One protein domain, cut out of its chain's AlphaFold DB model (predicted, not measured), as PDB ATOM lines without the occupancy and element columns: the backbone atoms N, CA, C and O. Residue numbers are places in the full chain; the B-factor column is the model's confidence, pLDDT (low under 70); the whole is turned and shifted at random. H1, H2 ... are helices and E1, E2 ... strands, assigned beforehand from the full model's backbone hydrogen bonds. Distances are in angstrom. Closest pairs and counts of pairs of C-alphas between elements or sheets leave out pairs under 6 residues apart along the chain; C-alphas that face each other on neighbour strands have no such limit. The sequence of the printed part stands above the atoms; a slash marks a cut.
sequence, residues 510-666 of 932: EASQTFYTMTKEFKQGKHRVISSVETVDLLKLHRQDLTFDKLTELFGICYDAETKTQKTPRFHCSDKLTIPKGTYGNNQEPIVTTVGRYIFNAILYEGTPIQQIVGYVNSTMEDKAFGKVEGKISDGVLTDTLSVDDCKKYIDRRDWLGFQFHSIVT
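What this domain is: This is residues 510 to 666 of the 932 residues of the protein "RPOLA_N domain-containing protein" of Lachnospiraceae bacterium (UniProt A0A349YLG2). Helix H4 sits in the middle of an elongated domain, with H1 and the long H7 packed on it at steep angles; H7 and H6 form a loose helical hairpin that reaches one end of the longest axis, and the thin strand hairpin E1 and E2 makes the other end, where residues 560 to 565 stick out. A second small strand hairpin, E3 and E4, leads straight into H4, and H2 packs on its strand E3. You have 157 printed residues with eight named helices and four named strands, in the order H1, H2, H3, E1, E2, E3, E4, H4, H5, H6, H7, H8; the two sheets, E1 - E2 and E3 - E4, are antiparallel. The class is mostly helix, and the whole is compact, with a radius of gyration of the C-alphas of 16.0 A and spans of 55 by 32 by 29 A.

How they stand to each other: Begin at H1, residues 510 to 519. It touches H4, residues 595 to 604, at a steep tilt of 51 degrees, opposite ways; their closest C-alphas, of Met 518 and Gly 596, are 4.8 A apart. H1 also touches H7, residues 644 to 660, about perpendicular at 85 degrees; H7 does so with residues 654 to 659 alone, and the closest C-alphas, of Ala 511 and Gly 658, are 3.8 A apart. Next comes H2, residues 532 to 539, whose C-alpha at Thr 535 is 6.6 A from that of Leu 577 in E3, residues 576 to 579; H2 and H4 are near each other. H3, residues 548 to 555, only just touches H8, residues 662 to 665, with 3 pairs of C-alphas within 8 A, the closest being Phe 555 and Ile 664 at 7.1 A. A tight link leads from H3 to E1, residues 558 to 560, which forms an antiparallel hairpin with E2, residues 565 to 567; look for N 560 and O 565 at 2.9 A. E3 forms another antiparallel hairpin with E4, residues 591 to 594, where N 577 and O 593 are 2.9 A apart. H4 touches residues 650 to 657 of H7 at a steep tilt of 39 degrees, opposite ways, closest at the C-alphas of Leu 604 and Arg 653, 6.2 A. H5, residues 610 to 614, touches residues 629 to 636 of H6, residues 623 to 638, with the C-alphas of Val 614 and Lys 632 closest at 6.5 A. H6 and H7 form a helical hairpin and only just touch, with 3 pairs of C-alphas within 8 A; the closest are Val 637 and Val 644 at 6.3 A, at a shallow tilt of 22 degrees, opposite ways. H1 to H7 have every O i to N i+4 pair within hydrogen-bond range; H8 is too short for such a pair.

Where its parts are: Find C-alpha 510 at (244.224, 169.728, 240.446); from there H1 runs 14.3 A to C-alpha 519. H2 and H3 each span 10.4 A, E1 and E2 6.3 A each, E3 10.0 A and E4 9.6 A. H4 starts at C-alpha 595, (249.619, 150.271, 239.235), and spans 14.4 A. H5 spans 6.0 A, H6 21.8 A, H7 24.1 A and H8 5.8 A; H8 ends at C-alpha 665, (244.368, 159.795, 245.370).

The domain as a whole: The two C-alphas farthest apart, of Thr 563 and Thr 639, are 56.2 A apart, while those of Glu 510 and Thr 666 are 8.8 A apart. The printed part has no cut. The links H1 to H2 and E3 to E4 are long. The mean pLDDT of the printed part is 88.7, and residues 522 to 527, in the first long link, are under 70.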
ATOM      1  N   GLU A 510     244.754 170.984 239.915       90.31
ATOM      2  CA  GLU A 510     244.224 169.728 240.446       90.31
ATOM      3  C   GLU A 510     244.612 168.529 239.576       90.31
ATOM      4  O   GLU A 510     245.137 167.544 240.095       90.31
ATOM      5  N   ALA A 511     244.443 168.628 238.253       91.44
ATOM      6  CA  ALA A 511     244.791 167.538 237.340       91.44
ATOM      7  C   ALA A 511     246.298 167.243 237.339       91.44
ATOM      8  O   ALA A 511     246.702 166.080 237.359       91.44
ATOM      9  N   SER A 512     247.136 168.285 237.384       90.94
ATOM     10  CA  SER A 512     248.592 168.138 237.481       90.94
ATOM     11  C   SER A 512     248.997 167.428 238.776       90.94
ATOM     12  O   SER A 512     249.853 166.545 238.749       90.94
ATOM     13  N   GLN A 513     248.357 167.763 239.905       91.81
ATOM     14  CA  GLN A 513     248.600 167.078 241.175       91.81
ATOM     15  C   GLN A 513     248.144 165.618 241.110       91.81
ATOM     16  O   GLN A 513     248.897 164.738 241.518       91.81
ATOM     17  N   THR A 514     246.959 165.347 240.557       93.88
ATOM     18  CA  THR A 514     246.432 163.985 240.384       93.88
ATOM     19  C   THR A 514     247.409 163.121 239.597       93.88
ATOM     20  O   THR A 514     247.818 162.062 240.073       93.88
ATOM     21  N   PHE A 515     247.857 163.581 238.426       94.19
ATOM     22  CA  PHE A 515     248.786 162.817 237.592       94.19
ATOM     23  C   PHE A 515     250.142 162.624 238.260       94.19
ATOM     24  O   PHE A 515     250.700 161.526 238.195       94.19
ATOM     25  N   TYR A 516     250.655 163.638 238.957       93.12
ATOM     26  CA  TYR A 516     251.865 163.500 239.756       93.12
ATOM     27  C   TYR A 516     251.700 162.426 240.840       93.12
ATOM     28  O   TYR A 516     252.501 161.495 240.907       93.12
ATOM     29  N   THR A 517     250.637 162.487 241.645       91.25
ATOM     30  CA  THR A 517     250.406 161.535 242.738       91.25
ATOM     31  C   THR A 517     250.145 160.111 242.231       91.25
ATOM     32  O   THR A 517     250.633 159.157 242.835       91.25
ATOM     33  N   MET A 518     249.466 159.948 241.090       92.19
ATOM     34  CA  MET A 518     249.274 158.641 240.444       92.19
ATOM     35  C   MET A 518     250.586 158.011 239.960       92.19
ATOM     36  O   MET A 518     250.712 156.788 239.928       92.19
ATOM     37  N   THR A 519     251.552 158.830 239.538       92.94
ATOM     38  CA  THR A 519     252.751 158.358 238.823       92.94
ATOM     39  C   THR A 519     254.044 158.452 239.632       92.94
ATOM     40  O   THR A 519     255.068 157.903 239.203       92.94
ATOM     41  N   LYS A 520     254.020 159.110 240.797       88.12
ATOM     42  CA  LYS A 520     255.177 159.208 241.688       88.12
ATOM     43  C   LYS A 520     255.478 157.870 242.360       88.12
ATOM     44  O   LYS A 520     254.590 157.119 242.761       88.12
ATOM     45  N   GLU A 521     256.762 157.603 242.542       79.56
ATOM     46  CA  GLU A 521     257.222 156.529 243.417       79.56
ATOM     47  C   GLU A 521     257.276 157.066 244.844       79.56
ATOM     48  O   GLU A 521     258.095 157.920 245.178       79.56
ATOM     49  N   PHE A 522     256.362 156.596 245.687       67.62
ATOM     50  CA  PHE A 522     256.418 156.883 247.116       67.62
ATOM     51  C   PHE A 522     257.639 156.158 247.705       67.62
ATOM     52  O   PHE A 522     258.038 155.128 247.182       67.62
ATOM     53  N   LYS A 523     258.257 156.690 248.764       58.94
ATOM     54  CA  LYS A 523     259.309 155.979 249.524       58.94
ATOM     55  C   LYS A 523     258.834 155.509 250.898       58.94
ATOM     56  O   LYS A 523     259.435 154.614 251.483       58.94
ATOM     57  N   GLN A 524     257.772 156.123 251.421       46.94
ATOM     58  CA  GLN A 524     257.147 155.724 252.678       46.94
ATOM     59  C   GLN A 524     256.097 154.638 252.416       46.94
ATOM     60  O   GLN A 524     255.148 154.854 251.665       46.94
ATOM     61  N   GLY A 525     256.284 153.479 253.051       52.78
ATOM     62  CA  GLY A 525     255.422 152.300 252.934       52.78
ATOM     63  C   GLY A 525     256.139 151.103 252.302       52.78
ATOM     64  O   GLY A 525     256.976 151.250 251.415       52.78
ATOM     65  N   LYS A 526     255.830 149.883 252.762       52.03
ATOM     66  CA  LYS A 526     256.252 148.659 252.065       52.03
ATOM     67  C   LYS A 526     255.488 148.602 250.739       52.03
ATOM     68  O   LYS A 526     254.319 148.236 250.749       52.03
ATOM     69  N   HIS A 527     256.120 148.963 249.620       67.75
ATOM     70  CA  HIS A 527     255.511 148.773 248.299       67.75
ATOM     71  C   HIS A 527     255.209 147.300 248.098       67.75
ATOM     72  O   HIS A 527     256.126 146.475 248.018       67.75
ATOM     73  N   ARG A 528     253.924 146.976 248.020       83.38
ATOM     74  CA  ARG A 528     253.498 145.634 247.685       83.38
ATOM     75  C   ARG A 528     253.831 145.409 246.214       83.38
ATOM     76  O   ARG A 528     253.458 146.196 245.346       83.38
ATOM     77  N   VAL A 529     254.566 144.340 245.934       84.62
ATOM     78  CA  VAL A 529     254.588 143.775 244.583       84.62
ATOM     79  C   VAL A 529     253.296 142.983 244.462       84.62
ATOM     80  O   VAL A 529     253.069 142.068 245.258       84.62
ATOM     81  N   ILE A 530     252.414 143.387 243.549       88.06
ATOM     82  CA  ILE A 530     251.139 142.687 243.373       88.06
ATOM     83  C   ILE A 530     251.392 141.269 242.854       88.06
ATOM     84  O   ILE A 530     252.395 140.998 242.190       88.06
ATOM     85  N   SER A 531     250.490 140.344 243.174       86.69
ATOM     86  CA  SER A 531     250.608 138.958 242.714       86.69
ATOM     87  C   SER A 531     250.467 138.857 241.189       86.69
ATOM     88  O   SER A 531     249.922 139.744 240.525       86.69
ATOM     89  N   SER A 532     250.927 137.745 240.613       82.81
ATOM     90  CA  SER A 532     250.720 137.448 239.190       82.81
ATOM     91  C   SER A 532     249.233 137.380 238.826       82.81
ATOM     92  O   SER A 532     248.852 137.834 237.753       82.81
ATOM     93  N   VAL A 533     248.387 136.887 239.737       86.44
ATOM     94  CA  VAL A 533     246.924 136.847 239.565       86.44
ATOM     95  C   VAL A 533     246.349 138.260 239.498       86.44
ATOM     96  O   VAL A 533     245.638 138.585 238.556       86.44
ATOM     97  N   GLU A 534     246.719 139.135 240.435       88.50
ATOM     98  CA  GLU A 534     246.273 140.535 240.424       88.50
ATOM     99  C   GLU A 534     246.786 141.309 239.210       88.50
ATOM    100  O   GLU A 534     246.085 142.171 238.688       88.50
ATOM    101  N   THR A 535     247.993 140.985 238.742       85.56
ATOM    102  CA  THR A 535     248.544 141.539 237.502       85.56
ATOM    103  C   THR A 535     247.681 141.148 236.306       85.56
ATOM    104  O   THR A 535     247.308 142.007 235.514       85.56
ATOM    105  N   VAL A 536     247.321 139.867 236.186       85.94
ATOM    106  CA  VAL A 536     246.445 139.380 235.112       85.94
ATOM    107  C   VAL A 536     245.048 139.997 235.211       85.94
ATOM    108  O   VAL A 536     244.485 140.365 234.185       85.94
ATOM    109  N   ASP A 537     244.497 140.146 236.416       88.19
ATOM    110  CA  ASP A 537     243.202 140.799 236.628       88.19
ATOM    111  C   ASP A 537     243.213 142.260 236.171       88.19
ATOM    112  O   ASP A 537     242.282 142.692 235.498       88.19
ATOM    113  N   LEU A 538     244.263 143.015 236.511       89.00
ATOM    114  CA  LEU A 538     244.414 144.405 236.078       89.00
ATOM    115  C   LEU A 538     244.582 144.514 234.562       89.00
ATOM    116  O   LEU A 538     243.952 145.370 233.958       89.00
ATOM    117  N   LEU A 539     245.379 143.634 233.948       87.25
ATOM    118  CA  LEU A 539     245.631 143.644 232.501       87.25
ATOM    119  C   LEU A 539     244.411 143.249 231.654       87.25
ATOM    120  O   LEU A 539     244.415 143.482 230.448       87.25
ATOM    121  N   LYS A 540     243.378 142.647 232.259       88.56
ATOM    122  CA  LYS A 540     242.084 142.393 231.603       88.56
ATOM    123  C   LYS A 540     241.186 143.627 231.561       88.56
ATOM    124  O   LYS A 540     240.232 143.630 230.793       88.56
ATOM    125  N   LEU A 541     241.439 144.620 232.416       88.44
ATOM    126  CA  LEU A 541     240.666 145.855 232.430       88.44
ATOM    127  C   LEU A 541     241.186 146.756 231.319       88.44
ATOM    128  O   LEU A 541     242.277 147.311 231.419       88.44
ATOM    129  N   HIS A 542     240.385 146.924 230.275       84.62
ATOM    130  CA  HIS A 542     240.698 147.866 229.212       84.62
ATOM    131  C   HIS A 542     240.147 149.250 229.547       84.62
ATOM    132  O   HIS A 542     239.337 149.425 230.458       84.62
ATOM    133  N   ARG A 543     240.520 150.257 228.748       88.50
ATOM    134  CA  ARG A 543     240.013 151.639 228.857       88.50
ATOM    135  C   ARG A 543     238.501 151.736 229.106       88.50
ATOM    136  O   ARG A 543     238.065 152.610 229.846       88.50
ATOM    137  N   GLN A 544     237.701 150.874 228.477       85.50
ATOM    138  CA  GLN A 544     236.244 150.892 228.622       85.50
ATOM    139  C   GLN A 544     235.760 150.350 229.974       85.50
ATOM    140  O   GLN A 544     234.657 150.690 230.380       85.50
ATOM    141  N   ASP A 545     236.540 149.538 230.678       89.81
ATOM    142  CA  ASP A 545     236.165 148.970 231.979       89.81
ATOM    143  C   ASP A 545     236.568 149.886 233.144       89.81
ATOM    144  O   ASP A 545     236.042 149.777 234.251       89.81
ATOM    145  N   LEU A 546     237.493 150.816 232.891       91.25
ATOM    146  CA  LEU A 546     238.033 151.768 233.863       91.25
ATOM    147  C   LEU A 546     237.102 152.974 234.064       91.25
ATOM    148  O   LEU A 546     237.470 154.119 233.811       91.25
ATOM    149  N   THR A 547     235.881 152.701 234.522       93.44
ATOM    150  CA  THR A 547     234.907 153.727 234.916       93.44
ATOM    151  C   THR A 547     235.265 154.362 236.263       93.44
ATOM    152  O   THR A 547     236.080 153.827 237.018       93.44
ATOM    153  N   PHE A 548     234.646 155.495 236.608       92.12
ATOM    154  CA  PHE A 548     234.869 156.133 237.909       92.12
ATOM    155  C   PHE A 548     234.492 155.221 239.086       92.12
ATOM    156  O   PHE A 548     235.237 155.142 240.066       92.12
ATOM    157  N   ASP A 549     233.391 154.478 238.969       91.69
ATOM    158  CA  ASP A 549     232.996 153.484 239.972       91.69
ATOM    159  C   ASP A 549     234.081 152.417 240.137       91.69
ATOM    160  O   ASP A 549     234.453 152.064 241.259       91.69
ATOM    161  N   LYS A 550     234.662 151.954 239.020       92.00
ATOM    162  CA  LYS A 550     235.741 150.968 239.057       92.00
ATOM    163  C   LYS A 550     237.010 151.535 239.686       92.00
ATOM    164  O   LYS A 550     237.643 150.866 240.496       92.00
ATOM    165  N   LEU A 551     237.379 152.773 239.364       92.69
ATOM    166  CA  LEU A 551     238.515 153.456 239.989       92.69
ATOM    167  C   LEU A 551     238.313 153.624 241.501       92.69
ATOM    168  O   LEU A 551     239.247 153.408 242.276       92.69
ATOM    169  N   THR A 552     237.091 153.941 241.921       91.06
ATOM    170  CA  THR A 552     236.719 154.050 243.335       91.06
ATOM    171  C   THR A 552     236.787 152.691 244.034       91.06
ATOM    172  O   THR A 552     237.315 152.604 245.136       91.06
ATOM    173  N   GLU A 553     236.357 151.605 243.388       90.12
ATOM    174  CA  GLU A 553     236.505 150.242 243.920       90.12
ATOM    175  C   GLU A 553     237.983 149.847 244.112       90.12
ATOM    176  O   GLU A 553     238.334 149.183 245.089       90.12
ATOM    177  N   LEU A 554     238.851 150.237 243.173       90.81
ATOM    178  CA  LEU A 554     240.261 149.844 243.172       90.81
ATOM    179  C   LEU A 554     241.115 150.654 244.159       90.81
ATOM    180  O   LEU A 554     241.964 150.067 244.834       90.81
ATOM    181  N   PHE A 555     240.898 151.969 244.247       91.06
ATOM    182  CA  PHE A 555     241.767 152.906 244.979       91.06
ATOM    183  C   PHE A 555     241.062 153.684 246.093       91.06
ATOM    184  O   PHE A 555     241.731 154.309 246.916       91.06
ATOM    185  N   GLY A 556     239.732 153.682 246.112       87.88
ATOM    186  CA  GLY A 556     238.937 154.438 247.065       87.88
ATOM    187  C   GLY A 556     238.958 153.836 248.462       87.88
ATOM    188  O   GLY A 556     238.948 152.621 248.660       87.88
ATOM    189  N   ILE A 557     238.944 154.727 249.446       84.88
ATOM    190  CA  ILE A 557     238.584 154.399 250.818       84.88
ATOM    191  C   ILE A 557     237.074 154.604 250.932       84.88
ATOM    192  O   ILE A 557     236.598 155.736 250.859       84.88
ATOM    193  N   CYS A 558     236.321 153.523 251.112       80.44
ATOM    194  CA  CYS A 558     234.863 153.584 251.207       80.44
ATOM    195  C   CYS A 558     234.410 153.274 252.632       80.44
ATOM    196  O   CYS A 558     234.909 152.334 253.250       80.44
ATOM    197  N   TYR A 559     233.451 154.040 253.148       81.94
ATOM    198  CA  TYR A 559     232.754 153.705 254.385       81.94
ATOM    199  C   TYR A 559     231.473 152.955 254.042       81.94
ATOM    200  O   TYR A 559     230.628 153.465 253.308       81.94
ATOM    201  N   ASP A 560     231.341 151.744 254.561       78.94
ATOM    202  CA  ASP A 560     230.115 150.972 254.460       78.94
ATOM    203  C   ASP A 560     229.187 151.377 255.612       78.94
ATOM    204  O   ASP A 560     229.494 151.158 256.786       78.94
ATOM    205  N   ALA A 561     228.063 152.012 255.276       80.31
ATOM    206  CA  ALA A 561     227.111 152.519 256.257       80.31
ATOM    207  C   ALA A 561     226.342 151.403 256.989       80.31
ATOM    208  O   ALA A 561     225.899 151.622 258.120       80.31
ATOM    209  N   GLU A 562     226.205 150.221 256.380       82.19
ATOM    210  CA  GLU A 562     225.512 149.075 256.971       82.19
ATOM    211  C   GLU A 562     226.432 148.333 257.940       82.19
ATOM    212  O   GLU A 562     226.068 148.093 259.093       82.19
ATOM    213  N   THR A 563     227.657 148.023 257.505       82.06
ATOM    214  CA  THR A 563     228.634 147.315 258.349       82.06
ATOM    215  C   THR A 563     229.383 148.248 259.302       82.06
ATOM    216  O   THR A 563     230.047 147.782 260.227       82.06
ATOM    217  N   LYS A 564     229.265 149.569 259.108       84.25
ATOM    218  CA  LYS A 564     230.001 150.625 259.825       84.25
ATOM    219  C   LYS A 564     231.519 150.456 259.766       84.25
ATOM    220  O   LYS A 564     232.228 150.940 260.652       84.25
ATOM    221  N   THR A 565     232.026 149.781 258.735       82.81
ATOM    222  CA  THR A 565     233.456 149.544 258.541       82.81
ATOM    223  C   THR A 565     234.007 150.349 257.370       82.81
ATOM    224  O   THR A 565     233.320 150.647 256.394       82.81
ATOM    225  N   GLN A 566     235.281 150.717 257.476       82.81
ATOM    226  CA  GLN A 566     236.024 151.330 256.387       82.81
ATOM    227  C   GLN A 566     236.671 150.227 255.545       82.81
ATOM    228  O   GLN A 566     237.508 149.468 256.032       82.81
ATOM    229  N   LYS A 567     236.298 150.150 254.270       79.62
ATOM    230  CA  LYS A 567     236.917 149.254 253.297       79.62
ATOM    231  C   LYS A 567     238.251 149.848 252.849       79.62
ATOM    232  O   LYS A 567     238.308 150.990 252.390       79.62
ATOM    233  N   THR A 568     239.324 149.073 252.989       79.19
ATOM    234  CA  THR A 568     240.647 149.453 252.482       79.19
ATOM    235  C   THR A 568     240.709 149.290 250.961       79.19
ATOM    236  O   THR A 568     240.078 148.373 250.425       79.19
ATOM    237  N   PRO A 569     241.475 150.140 250.258       86.31
ATOM    238  CA  PRO A 569     241.609 150.051 248.809       86.31
ATOM    239  C   PRO A 569     242.288 148.739 248.397       86.31
ATOM    240  O   PRO A 569     243.126 148.205 249.129       86.31
ATOM    241  N   ARG A 570     241.941 148.218 247.212       88.12
ATOM    242  CA  ARG A 570     242.558 146.994 246.667       88.12
ATOM    243  C   ARG A 570     244.018 147.231 246.283       88.12
ATOM    244  O   ARG A 570     244.848 146.343 246.484       88.12
ATOM    245  N   PHE A 571     244.313 148.411 245.741       90.00
ATOM    246  CA  PHE A 571     245.643 148.807 245.289       90.00
ATOM    247  C   PHE A 571     246.000 150.217 245.758       90.00
ATOM    248  O   PHE A 571     245.150 151.102 245.848       90.00
ATOM    249  N   HIS A 572     247.292 150.453 245.963       88.75
ATOM    250  CA  HIS A 572     247.869 151.790 246.009       88.75
ATOM    251  C   HIS A 572     248.484 152.149 244.653       88.75
ATOM    252  O   HIS A 572     249.044 151.302 243.959       88.75
ATOM    253  N   CYS A 573     248.461 153.435 244.282       89.75
ATOM    254  CA  CYS A 573     249.082 153.903 243.032       89.75
ATOM    255  C   CYS A 573     250.582 153.559 242.935       89.75
ATOM    256  O   CYS A 573     251.119 153.450 241.832       89.75
ATOM    257  N   SER A 574     251.245 153.369 244.080       88.62
ATOM    258  CA  SER A 574     252.667 153.043 244.211       88.62
ATOM    259  C   SER A 574     252.980 151.546 244.270       88.62
ATOM    260  O   SER A 574     254.158 151.188 244.348       88.62
ATOM    261  N   ASP A 575     251.967 150.675 244.239       90.06
ATOM    262  CA  ASP A 575     252.175 149.228 244.193       90.06
ATOM    263  C   ASP A 575     252.884 148.839 242.894       90.06
ATOM    264  O   ASP A 575     252.613 149.396 241.827       90.06
ATOM    265  N   LYS A 576     253.823 147.893 242.984       90.88
ATOM    266  CA  LYS A 576     254.686 147.504 241.864       90.88
ATOM    267  C   LYS A 576     254.032 146.421 241.020       90.88
ATOM    268  O   LYS A 576     253.566 145.418 241.552       90.88
ATOM    269  N   LEU A 577     254.098 146.610 239.707       90.44
ATOM    270  CA  LEU A 577     253.521 145.775 238.659       90.44
ATOM    271  C   LEU A 577     254.603 145.489 237.607       90.44
ATOM    272  O   LEU A 577     255.395 146.371 237.273       90.44
ATOM    273  N   THR A 578     254.621 144.276 237.054       91.19
ATOM    274  CA  THR A 578     255.412 143.961 235.853       91.19
ATOM    275  C   THR A 578     254.467 143.611 234.714       91.19
ATOM    276  O   THR A 578     253.793 142.588 234.769       91.19
ATOM    277  N   ILE A 579     254.424 144.456 233.686       89.12
ATOM    278  CA  ILE A 579     253.630 144.228 232.475       89.12
ATOM    279  C   ILE A 579     254.399 143.239 231.585       89.12
ATOM    280  O   ILE A 579     255.529 143.550 231.192       89.12
ATOM    281  N   PRO A 580     253.843 142.059 231.257       89.31
ATOM    282  CA  PRO A 580     254.518 141.086 230.405       89.31
ATOM    283  C   PRO A 580     254.766 141.613 228.985       89.31
ATOM    284  O   PRO A 580     254.073 142.504 228.489       89.31
ATOM    285  N   LYS A 581     255.750 141.030 228.297       89.75
ATOM    286  CA  LYS A 581     256.025 141.309 226.881       89.75
ATOM    287  C   LYS A 581     254.769 141.093 226.024       89.75
ATOM    288  O   LYS A 581     254.071 140.100 226.200       89.75
ATOM    289  N   GLY A 582     254.508 142.006 225.091       84.00
ATOM    290  CA  GLY A 582     253.400 141.921 224.136       84.00
ATOM    291  C   GLY A 582     252.002 142.194 224.700       84.00
ATOM    292  O   GLY A 582     251.036 142.057 223.958       84.00
ATOM    293  N   THR A 583     251.865 142.582 225.971       82.62
ATOM    294  CA  THR A 583     250.543 142.779 226.604       82.62
ATOM    295  C   THR A 583     250.058 144.226 226.605       82.62
ATOM    296  O   THR A 583     248.864 144.458 226.751       82.62
ATOM    297  N   TYR A 584     250.939 145.208 226.380       81.88
ATOM    298  CA  TYR A 584     250.557 146.615 226.239       81.88
ATOM    299  C   TYR A 584     251.200 147.224 224.993       81.88
ATOM    300  O   TYR A 584     252.419 147.391 224.937       81.88
ATOM    301  N   GLY A 585     250.389 147.563 223.986       75.56
ATOM    302  CA  GLY A 585     250.855 148.246 222.770       75.56
ATOM    303  C   GLY A 585     252.000 147.526 222.043       75.56
ATOM    304  O   GLY A 585     252.861 148.189 221.471       75.56
ATOM    305  N   ASN A 586     252.050 146.188 222.106       76.12
ATOM    306  CA  ASN A 586     253.139 145.356 221.579       76.12
ATOM    307  C   ASN A 586     254.533 145.709 222.139       76.12
ATOM    308  O   ASN A 586     255.531 145.717 221.411       76.12
ATOM    309  N   ASN A 587     254.615 146.002 223.441       84.44
ATOM    310  CA  ASN A 587     255.881 146.220 224.138       84.44
ATOM    311  C   ASN A 587     256.873 145.068 223.898       84.44
ATOM    312  O   ASN A 587     256.541 143.895 224.080       84.44
ATOM    313  N   GLN A 588     258.103 145.415 223.509       84.25
ATOM    314  CA  GLN A 588     259.137 144.443 223.134       84.25
ATOM    315  C   GLN A 588     259.750 143.720 224.336       84.25
ATOM    316  O   GLN A 588     260.156 142.569 224.208       84.25
ATOM    317  N   GLU A 589     259.764 144.367 225.499       89.12
ATOM    318  CA  GLU A 589     260.320 143.849 226.749       89.12
ATOM    319  C   GLU A 589     259.303 143.995 227.894       89.12
ATOM    320  O   GLU A 589     258.425 144.868 227.818       89.12
ATOM    321  N   PRO A 590     259.391 143.170 228.956       90.06
ATOM    322  CA  PRO A 590     258.593 143.359 230.164       90.06
ATOM    323  C   PRO A 590     258.829 144.742 230.789       90.06
ATOM    324  O   PRO A 590     259.968 145.194 230.902       90.06
ATOM    325  N   ILE A 591     257.760 145.413 231.222       90.94
ATOM    326  CA  ILE A 591     257.834 146.771 231.782       90.94
ATOM    327  C   ILE A 591     257.602 146.709 233.292       90.94
ATOM    328  O   ILE A 591     256.496 146.416 233.744       90.94
ATOM    329  N   VAL A 592     258.630 147.032 234.077       91.19
ATOM    330  CA  VAL A 592     258.504 147.214 235.532       91.19
ATOM    331  C   VAL A 592     257.989 148.625 235.813       91.19
ATOM    332  O   VAL A 592     258.606 149.614 235.416       91.19
ATOM    333  N   THR A 593     256.838 148.728 236.469       92.44
ATOM    334  CA  THR A 593     256.109 149.988 236.660       92.44
ATOM    335  C   THR A 593     255.254 149.945 237.933       92.44
ATOM    336  O   THR A 593     255.410 149.047 238.763       92.44
ATOM    337  N   THR A 594     254.365 150.924 238.111       93.06
ATOM    338  CA  THR A 594     253.395 150.950 239.211       93.06
ATOM    339  C   THR A 594     251.964 150.816 238.703       93.06
ATOM    340  O   THR A 594     251.677 151.126 237.545       93.06
ATOM    341  N   VAL A 595     251.048 150.383 239.573       93.00
ATOM    342  CA  VAL A 595     249.619 150.271 239.235       93.00
ATOM    343  C   VAL A 595     249.057 151.626 238.784       93.00
ATOM    344  O   VAL A 595     248.361 151.694 237.773       93.00
ATOM    345  N   GLY A 596     249.416 152.725 239.457       93.00
ATOM    346  CA  GLY A 596     248.960 154.068 239.083       93.00
ATOM    347  C   GLY A 596     249.451 154.516 237.700       93.00
ATOM    348  O   GLY A 596     248.673 155.064 236.920       93.00
ATOM    349  N   ARG A 597     250.709 154.207 237.342       93.50
ATOM    350  CA  ARG A 597     251.246 154.465 235.993       93.50
ATOM    351  C   ARG A 597     250.529 153.640 234.928       93.50
ATOM    352  O   ARG A 597     250.256 154.171 233.855       93.50
ATOM    353  N   TYR A 598     250.197 152.382 235.213       93.19
ATOM    354  CA  TYR A 598     249.445 151.554 234.273       93.19
ATOM    355  C   TYR A 598     248.052 152.132 234.006       93.19
ATOM    356  O   TYR A 598     247.725 152.374 232.849       93.19
ATOM    357  N   ILE A 599     247.284 152.462 235.052       94.06
ATOM    358  CA  ILE A 599     245.941 153.054 234.910       94.06
ATOM    359  C   ILE A 599     245.985 154.395 234.168       94.06
ATOM    360  O   ILE A 599     245.162 154.641 233.286       94.06
ATOM    361  N   PHE A 600     246.974 155.242 234.465       94.50
ATOM    362  CA  PHE A 600     247.194 156.496 233.741       94.50
ATOM    363  C   PHE A 600     247.383 156.262 232.231       94.50
ATOM    364  O   PHE A 600     246.745 156.919 231.410       94.50
ATOM    365  N   ASN A 601     248.227 155.297 231.859       94.06
ATOM    366  CA  ASN A 601     248.471 154.946 230.460       94.06
ATOM    367  C   ASN A 601     247.239 154.297 229.798       94.06
ATOM    368  O   ASN A 601     246.898 154.648 228.667       94.06
ATOM    369  N   ALA A 602     246.549 153.404 230.512       93.06
ATOM    370  CA  ALA A 602     245.354 152.704 230.047       93.06
ATOM    371  C   ALA A 602     244.224 153.679 229.675       93.06
ATOM    372  O   ALA A 602     243.677 153.642 228.576       93.06
ATOM    373  N   ILE A 603     243.917 154.636 230.553       93.88
ATOM    374  CA  ILE A 603     242.820 155.585 230.320       93.88
ATOM    375  C   ILE A 603     243.169 156.583 229.205       93.88
ATOM    376  O   ILE A 603     242.358 156.839 228.304       93.88
ATOM    377  N   LEU A 604     244.375 157.156 229.248       93.81
ATOM    378  CA  LEU A 604     244.740 158.251 228.348       93.81
ATOM    379  C   LEU A 604     245.163 157.784 226.955       93.81
ATOM    380  O   LEU A 604     244.916 158.500 225.981       93.81
ATOM    381  N   TYR A 605     245.772 156.602 226.824       93.06
ATOM    382  CA  TYR A 605     246.441 156.205 225.581       93.06
ATOM    383  C   TYR A 605     245.956 154.877 225.006       93.06
ATOM    384  O   TYR A 605     245.816 154.794 223.786       93.06
ATOM    385  N   GLU A 606     245.692 153.860 225.827       90.62
ATOM    386  CA  GLU A 606     245.410 152.499 225.346       90.62
ATOM    387  C   GLU A 606     244.276 152.443 224.313       90.62
ATOM    388  O   GLU A 606     243.190 153.002 224.497       90.62
ATOM    389  N   GLY A 607     244.551 151.761 223.197       87.44
ATOM    390  CA  GLY A 607     243.580 151.572 222.120       87.44
ATOM    391  C   GLY A 607     243.279 152.842 221.322       87.44
ATOM    392  O   GLY A 607     242.282 152.878 220.604       87.44
ATOM    393  N   THR A 608     244.107 153.887 221.439       92.06
ATOM    394  CA  THR A 608     243.966 155.135 220.670       92.06
ATOM    395  C   THR A 608     245.201 155.422 219.812       92.06
ATOM    396  O   THR A 608     246.294 154.960 220.155       92.06
ATOM    397  N   PRO A 609     245.081 156.226 218.736       92.12
ATOM    398  CA  PRO A 609     246.227 156.608 217.898       92.12
ATOM    399  C   PRO A 609     247.388 157.240 218.683       92.12
ATOM    400  O   PRO A 609     248.557 157.086 218.331       92.12
ATOM    401  N   ILE A 610     247.086 157.883 219.814       92.94
ATOM    402  CA  ILE A 610     248.070 158.538 220.687       92.94
ATOM    403  C   ILE A 610     249.061 157.534 221.290       92.94
ATOM    404  O   ILE A 610     250.229 157.882 221.489       92.94
ATOM    405  N   GLN A 611     248.647 156.282 221.523       91.94
ATOM    406  CA  GLN A 611     249.517 155.234 222.070       91.94
ATOM    407  C   GLN A 611     250.773 155.024 221.219       91.94
ATOM    408  O   GLN A 611     251.853 154.810 221.766       91.94
ATOM    409  N   GLN A 612     250.649 155.125 219.893       89.06
ATOM    410  CA  GLN A 612     251.751 154.894 218.955       89.06
ATOM    411  C   GLN A 612     252.802 156.012 218.992       89.06
ATOM    412  O   GLN A 612     253.975 155.771 218.723       89.06
ATOM    413  N   ILE A 613     252.392 157.230 219.350       89.75
ATOM    414  CA  ILE A 613     253.253 158.421 219.355       89.75
ATOM    415  C   ILE A 613     253.889 158.632 220.728       89.75
ATOM    416  O   ILE A 613     255.074 158.956 220.845       89.75
ATOM    417  N   VAL A 614     253.098 158.465 221.787       91.19
ATOM    418  CA  VAL A 614     253.559 158.689 223.159       91.19
ATOM    419  C   VAL A 614     254.348 157.486 223.676       91.19
ATOM    420  O   VAL A 614     255.388 157.683 224.316       91.19
ATOM    421  N   GLY A 615     253.905 156.268 223.351       89.50
ATOM    422  CA  GLY A 615     254.392 155.024 223.945       89.50
ATOM    423  C   GLY A 615     253.879 154.821 225.375       89.50
ATOM    424  O   GLY A 615     252.916 155.456 225.803       89.50
ATOM    425  N   TYR A 616     254.527 153.926 226.128       91.50
ATOM    426  CA  TYR A 616     254.248 153.749 227.555       91.50
ATOM    427  C   TYR A 616     255.032 154.769 228.388       91.50
ATOM    428  O   TYR A 616     256.262 154.835 228.327       91.50
ATOM    429  N   VAL A 617     254.324 155.550 229.196       92.06
ATOM    430  CA  VAL A 617     254.903 156.571 230.070       92.06
ATOM    431  C   VAL A 617     255.264 155.949 231.419       92.06
ATOM    432  O   VAL A 617     254.387 155.690 232.241       92.06
ATOM    433  N   ASN A 618     256.561 155.723 231.656       92.38
ATOM    434  CA  ASN A 618     257.084 155.144 232.903       92.38
ATOM    435  C   ASN A 618     257.937 156.132 233.716       92.38
ATOM    436  O   ASN A 618     259.026 155.799 234.176       92.38
ATOM    437  N   SER A 619     257.465 157.365 233.863       92.00
ATOM    438  CA  SER A 619     258.094 158.380 234.709       92.00
ATOM    439  C   SER A 619     257.041 159.081 235.558       92.00
ATOM    440  O   SER A 619     255.850 159.021 235.254       92.00
ATOM    441  N   THR A 620     257.477 159.758 236.617       92.00
ATOM    442  CA  THR A 620     256.615 160.689 237.351       92.00
ATOM    443  C   THR A 620     256.180 161.826 236.420       92.00
ATOM    444  O   THR A 620     256.961 162.270 235.580       92.00
ATOM    445  N   MET A 621     254.920 162.242 236.523       92.12
ATOM    446  CA  MET A 621     254.297 163.284 235.705       92.12
ATOM    447  C   MET A 621     254.254 164.617 236.456       92.12
ATOM    448  O   MET A 621     253.184 165.107 236.801       92.12
ATOM    449  N   GLU A 622     255.413 165.222 236.719       89.19
ATOM    450  CA  GLU A 622     255.452 166.649 237.059       89.19
ATOM    451  C   GLU A 622     255.123 167.523 235.834       89.19
ATOM    452  O   GLU A 622     255.263 167.079 234.692       89.19
ATOM    453  N   ASP A 623     254.756 168.789 236.055       84.56
ATOM    454  CA  ASP A 623     254.331 169.742 235.010       84.56
ATOM    455  C   ASP A 623     255.238 169.747 233.756       84.56
ATOM    456  O   ASP A 623     254.776 169.709 232.614       84.56
ATOM    457  N   LYS A 624     256.564 169.680 233.945       86.44
ATOM    458  CA  LYS A 624     257.531 169.612 232.833       86.44
ATOM    459  C   LYS A 624     257.500 168.284 232.076       86.44
ATOM    460  O   LYS A 624     257.640 168.293 230.852       86.44
ATOM    461  N   ALA A 625     257.401 167.155 232.775       90.25
ATOM    462  CA  ALA A 625     257.316 165.843 232.138       90.25
ATOM    463  C   ALA A 625     256.000 165.707 231.370       90.25
ATOM    464  O   ALA A 625     256.010 165.277 230.216       90.25
ATOM    465  N   PHE A 626     254.899 166.167 231.964       90.31
ATOM    466  CA  PHE A 626     253.595 166.177 231.319       90.31
ATOM    467  C   PHE A 626     253.590 167.059 230.061       90.31
ATOM    468  O   PHE A 626     253.203 166.602 228.986       90.31
ATOM    469  N   GLY A 627     254.167 168.266 230.135       90.31
ATOM    470  CA  GLY A 627     254.321 169.147 228.974       90.31
ATOM    471  C   GLY A 627     255.160 168.552 227.833       90.31
ATOM    472  O   GLY A 627     254.908 168.848 226.667       90.31
ATOM    473  N   LYS A 628     256.131 167.671 228.123       90.19
ATOM    474  CA  LYS A 628     256.866 166.928 227.077       90.19
ATOM    475  C   LYS A 628     255.987 165.885 226.390       90.19
ATOM    476  O   LYS A 628     256.115 165.697 225.182       90.19
ATOM    477  N   VAL A 629     255.121 165.204 227.143       92.75
ATOM    478  CA  VAL A 629     254.173 164.227 226.591       92.75
ATOM    479  C   VAL A 629     253.155 164.929 225.695       92.75
ATOM    480  O   VAL A 629     253.008 164.543 224.537       92.75
ATOM    481  N   GLU A 630     252.542 166.016 226.168       93.31
ATOM    482  CA  GLU A 630     251.637 166.828 225.343       93.31
ATOM    483  C   GLU A 630     252.347 167.444 224.134       93.31
ATOM    484  O   GLU A 630     251.743 167.554 223.070       93.31
ATOM    485  N   GLY A 631     253.640 167.770 224.255       92.81
ATOM    486  CA  GLY A 631     254.482 168.204 223.139       92.81
ATOM    487  C   GLY A 631     254.506 167.196 221.986       92.81
ATOM    488  O   GLY A 631     254.318 167.577 220.830       92.81
ATOM    489  N   LYS A 632     254.642 165.896 222.291       93.00
ATOM    490  CA  LYS A 632     254.571 164.830 221.274       93.00
ATOM    491  C   LYS A 632     253.193 164.755 220.613       93.00
ATOM    492  O   LYS A 632     253.109 164.535 219.408       93.00
ATOM    493  N   ILE A 633     252.123 164.948 221.385       95.12
ATOM    494  CA  ILE A 633     250.747 164.956 220.866       95.12
ATOM    495  C   ILE A 633     250.549 166.162 219.942       95.12
ATOM    496  O   ILE A 633     250.087 165.994 218.815       95.12
ATOM    497  N   SER A 634     250.965 167.363 220.361       94.62
ATOM    498  CA  SER A 634     250.869 168.568 219.527       94.62
ATOM    499  C   SER A 634     251.679 168.458 218.241       94.62
ATOM    500  O   SER A 634     251.232 168.905 217.189       94.62
ATOM    501  N   ASP A 635     252.840 167.808 218.307       92.00
ATOM    502  CA  ASP A 635     253.651 167.521 217.132       92.00
ATOM    503  C   ASP A 635     252.939 166.568 216.166       92.00
ATOM    504  O   ASP A 635     252.966 166.790 214.953       92.00
ATOM    505  N   GLY A 636     252.275 165.535 216.692       93.75
ATOM    506  CA  GLY A 636     251.478 164.612 215.888       93.75
ATOM    507  C   GLY A 636     250.330 165.312 215.160       93.75
ATOM    508  O   GLY A 636     250.159 165.127 213.958       93.75
ATOM    509  N   VAL A 637     249.620 166.211 215.849       95.38
ATOM    510  CA  VAL A 637     248.568 167.047 215.240       95.38
ATOM    511  C   VAL A 637     249.149 167.997 214.188       95.38
ATOM    512  O   VAL A 637     248.592 168.154 213.104       95.38
ATOM    513  N   LEU A 638     250.297 168.626 214.462       93.19
ATOM    514  CA  LEU A 638     250.939 169.546 213.518       93.19
ATOM    515  C   LEU A 638     251.360 168.841 212.218       93.19
ATOM    516  O   LEU A 638     251.263 169.433 211.142       93.19
ATOM    517  N   THR A 639     251.821 167.593 212.332       91.19
ATOM    518  CA  THR A 639     252.329 166.749 211.232       91.19
ATOM    519  C   THR A 639     251.284 165.826 210.603       91.19
ATOM    520  O   THR A 639     251.646 165.007 209.763       91.19
ATOM    521  N   ASP A 640     250.011 165.978 210.978       92.81
ATOM    522  CA  ASP A 640     248.874 165.197 210.471       92.81
ATOM    523  C   ASP A 640     248.949 163.681 210.762       92.81
ATOM    524  O   ASP A 640     248.260 162.889 210.123       92.81
ATOM    525  N   THR A 641     249.752 163.252 211.746       93.56
ATOM    526  CA  THR A 641     249.737 161.860 212.244       93.56
ATOM    527  C   THR A 641     248.658 161.625 213.302       93.56
ATOM    528  O   THR A 641     248.291 160.480 213.560       93.56
ATOM    529  N   LEU A 642     248.137 162.702 213.895       95.06
ATOM    530  CA  LEU A 642     246.937 162.716 214.731       95.06
ATOM    531  C   LEU A 642     245.930 163.702 214.159       95.06
ATOM    532  O   LEU A 642     246.303 164.799 213.739       95.06
ATOM    533  N   SER A 643     244.651 163.342 214.207       95.56
ATOM    534  CA  SER A 643     243.587 164.288 213.890       95.56
ATOM    535  C   SER A 643     243.367 165.276 215.042       95.56
ATOM    536  O   SER A 643     243.738 165.031 216.195       95.56
ATOM    537  N   VAL A 644     242.727 166.411 214.744       95.19
ATOM    538  CA  VAL A 644     242.292 167.352 215.788       95.19
ATOM    539  C   VAL A 644     241.280 166.678 216.722       95.19
ATOM    540  O   VAL A 644     241.379 166.851 217.933       95.19
ATOM    541  N   ASP A 645     240.379 165.847 216.195       95.38
ATOM    542  CA  ASP A 645     239.396 165.082 216.973       95.38
ATOM    543  C   ASP A 645     240.040 164.095 217.967       95.38
ATOM    544  O   ASP A 645     239.630 164.032 219.128       95.38
ATOM    545  N   ASP A 646     241.119 163.402 217.579       95.56
ATOM    546  CA  ASP A 646     241.891 162.553 218.505       95.56
ATOM    547  C   ASP A 646     242.423 163.364 219.695       95.56
ATOM    548  O   ASP A 646     242.398 162.908 220.845       95.56
ATOM    549  N   CYS A 647     242.874 164.593 219.426       96.31
ATOM    550  CA  CYS A 647     243.340 165.518 220.452       96.31
ATOM    551  C   CYS A 647     242.195 166.006 221.354       96.31
ATOM    552  O   CYS A 647     242.388 166.089 222.567       96.31
ATOM    553  N   LYS A 648     241.003 166.287 220.807       95.81
ATOM    554  CA  LYS A 648     239.810 166.667 221.592       95.81
ATOM    555  C   LYS A 648     239.415 165.554 222.567       95.81
ATOM    556  O   LYS A 648     239.333 165.786 223.769       95.81
ATOM    557  N   LYS A 649     239.317 164.315 222.077       95.38
ATOM    558  CA  LYS A 649     239.016 163.127 222.900       95.38
ATOM    559  C   LYS A 649     240.080 162.850 223.959       95.38
ATOM    560  O   LYS A 649     239.792 162.270 225.006       95.38
ATOM    561  N   TYR A 650     241.339 163.182 223.683       95.81
ATOM    562  CA  TYR A 650     242.392 163.138 224.696       95.81
ATOM    563  C   TYR A 650     242.185 164.185 225.785       95.81
ATOM    564  O   TYR A 650     242.282 163.835 226.958       95.81
ATOM    565  N   ILE A 651     241.861 165.424 225.411       96.06
ATOM    566  CA  ILE A 651     241.573 166.507 226.358       96.06
ATOM    567  C   ILE A 651     240.418 166.113 227.283       96.06
ATOM    568  O   ILE A 651     240.569 166.225 228.494       96.06
ATOM    569  N   ASP A 652     239.325 165.563 226.750       95.88
ATOM    570  CA  ASP A 652     238.187 165.130 227.572       95.88
ATOM    571  C   ASP A 652     238.575 164.044 228.583       95.88
ATOM    572  O   ASP A 652     238.253 164.144 229.765       95.88
ATOM    573  N   ARG A 653     239.330 163.023 228.153       95.00
ATOM    574  CA  ARG A 653     239.805 161.946 229.044       95.00
ATOM    575  C   ARG A 653     240.796 162.446 230.089       95.00
ATOM    576  O   ARG A 653     240.745 162.005 231.236       95.00
ATOM    577  N   ARG A 654     241.696 163.349 229.692       95.00
ATOM    578  CA  ARG A 654     242.667 163.998 230.577       95.00
ATOM    579  C   ARG A 654     241.941 164.803 231.649       95.00
ATOM    580  O   ARG A 654     242.208 164.606 232.830       95.00
ATOM    581  N   ASP A 655     241.026 165.676 231.248       95.00
ATOM    582  CA  ASP A 655     240.318 166.567 232.162       95.00
ATOM    583  C   ASP A 655     239.415 165.762 233.108       95.00
ATOM    584  O   ASP A 655     239.479 165.955 234.324       95.00
ATOM    585  N   TRP A 656     238.674 164.780 232.578       95.38
ATOM    586  CA  TRP A 656     237.864 163.857 233.372       95.38
ATOM    587  C   TRP A 656     238.694 163.116 234.425       95.38
ATOM    588  O   TRP A 656     238.408 163.240 235.613       95.38
ATOM    589  N   LEU A 657     239.755 162.401 234.026       94.88
ATOM    590  CA  LEU A 657     240.582 161.636 234.967       94.88
ATOM    591  C   LEU A 657     241.238 162.554 236.004       94.88
ATOM    592  O   LEU A 657     241.237 162.249 237.195       94.88
ATOM    593  N   GLY A 658     241.796 163.679 235.553       93.81
ATOM    594  CA  GLY A 658     242.532 164.610 236.399       93.81
ATOM    595  C   GLY A 658     241.680 165.207 237.516       93.81
ATOM    596  O   GLY A 658     242.131 165.232 238.662       93.81
ATOM    597  N   PHE A 659     240.459 165.653 237.207       93.06
ATOM    598  CA  PHE A 659     239.562 166.257 238.195       93.06
ATOM    599  C   PHE A 659     238.767 165.224 238.987       93.06
ATOM    600  O   PHE A 659     238.701 165.311 240.212       93.06
ATOM    601  N   GLN A 660     238.182 164.234 238.314       91.06
ATOM    602  CA  GLN A 660     237.273 163.291 238.959       91.06
ATOM    603  C   GLN A 660     238.017 162.363 239.933       91.06
ATOM    604  O   GLN A 660     237.478 161.998 240.974       91.06
ATOM    605  N   PHE A 661     239.277 162.024 239.643       92.25
ATOM    606  CA  PHE A 661     240.083 161.151 240.500       92.25
ATOM    607  C   PHE A 661     240.866 161.904 241.588       92.25
ATOM    608  O   PHE A 661     241.439 161.279 242.482       92.25
ATOM    609  N   HIS A 662     240.872 163.241 241.555       91.88
ATOM    610  CA  HIS A 662     241.668 164.081 242.454       91.88
ATOM    611  C   HIS A 662     241.392 163.798 243.935       91.88
ATOM    612  O   HIS A 662     242.324 163.557 244.703       91.88
ATOM    613  N   SER A 663     240.116 163.771 244.327       87.62
ATOM    614  CA  SER A 663     239.681 163.572 245.716       87.62
ATOM    615  C   SER A 663     239.994 162.182 246.277       87.62
ATOM    616  O   SER A 663     239.978 162.008 247.493       87.62
ATOM    617  N   ILE A 664     240.278 161.200 245.414       88.62
ATOM    618  CA  ILE A 664     240.549 159.816 245.814       88.62
ATOM    619  C   ILE A 664     242.033 159.605 246.121       88.62
ATOM    620  O   ILE A 664     242.363 158.939 247.101       88.62
ATOM    621  N   VAL A 665     242.935 160.141 245.289       88.38
ATOM    622  CA  VAL A 665     244.368 159.795 245.370       88.38
ATOM    623  C   VAL A 665     245.264 160.891 245.917       88.38
ATOM    624  O   VAL A 665     246.369 160.584 246.364       88.38
ATOM    625  N   THR A 666     244.846 162.154 245.869       89.00
ATOM    626  CA  THR A 666     245.713 163.264 246.285       89.00
ATOM    627  C   THR A 666     245.678 163.488 247.795       89.00
ATOM    628  O   THR A 666     244.743 163.102 248.493       89.00
TER     629      THR A 666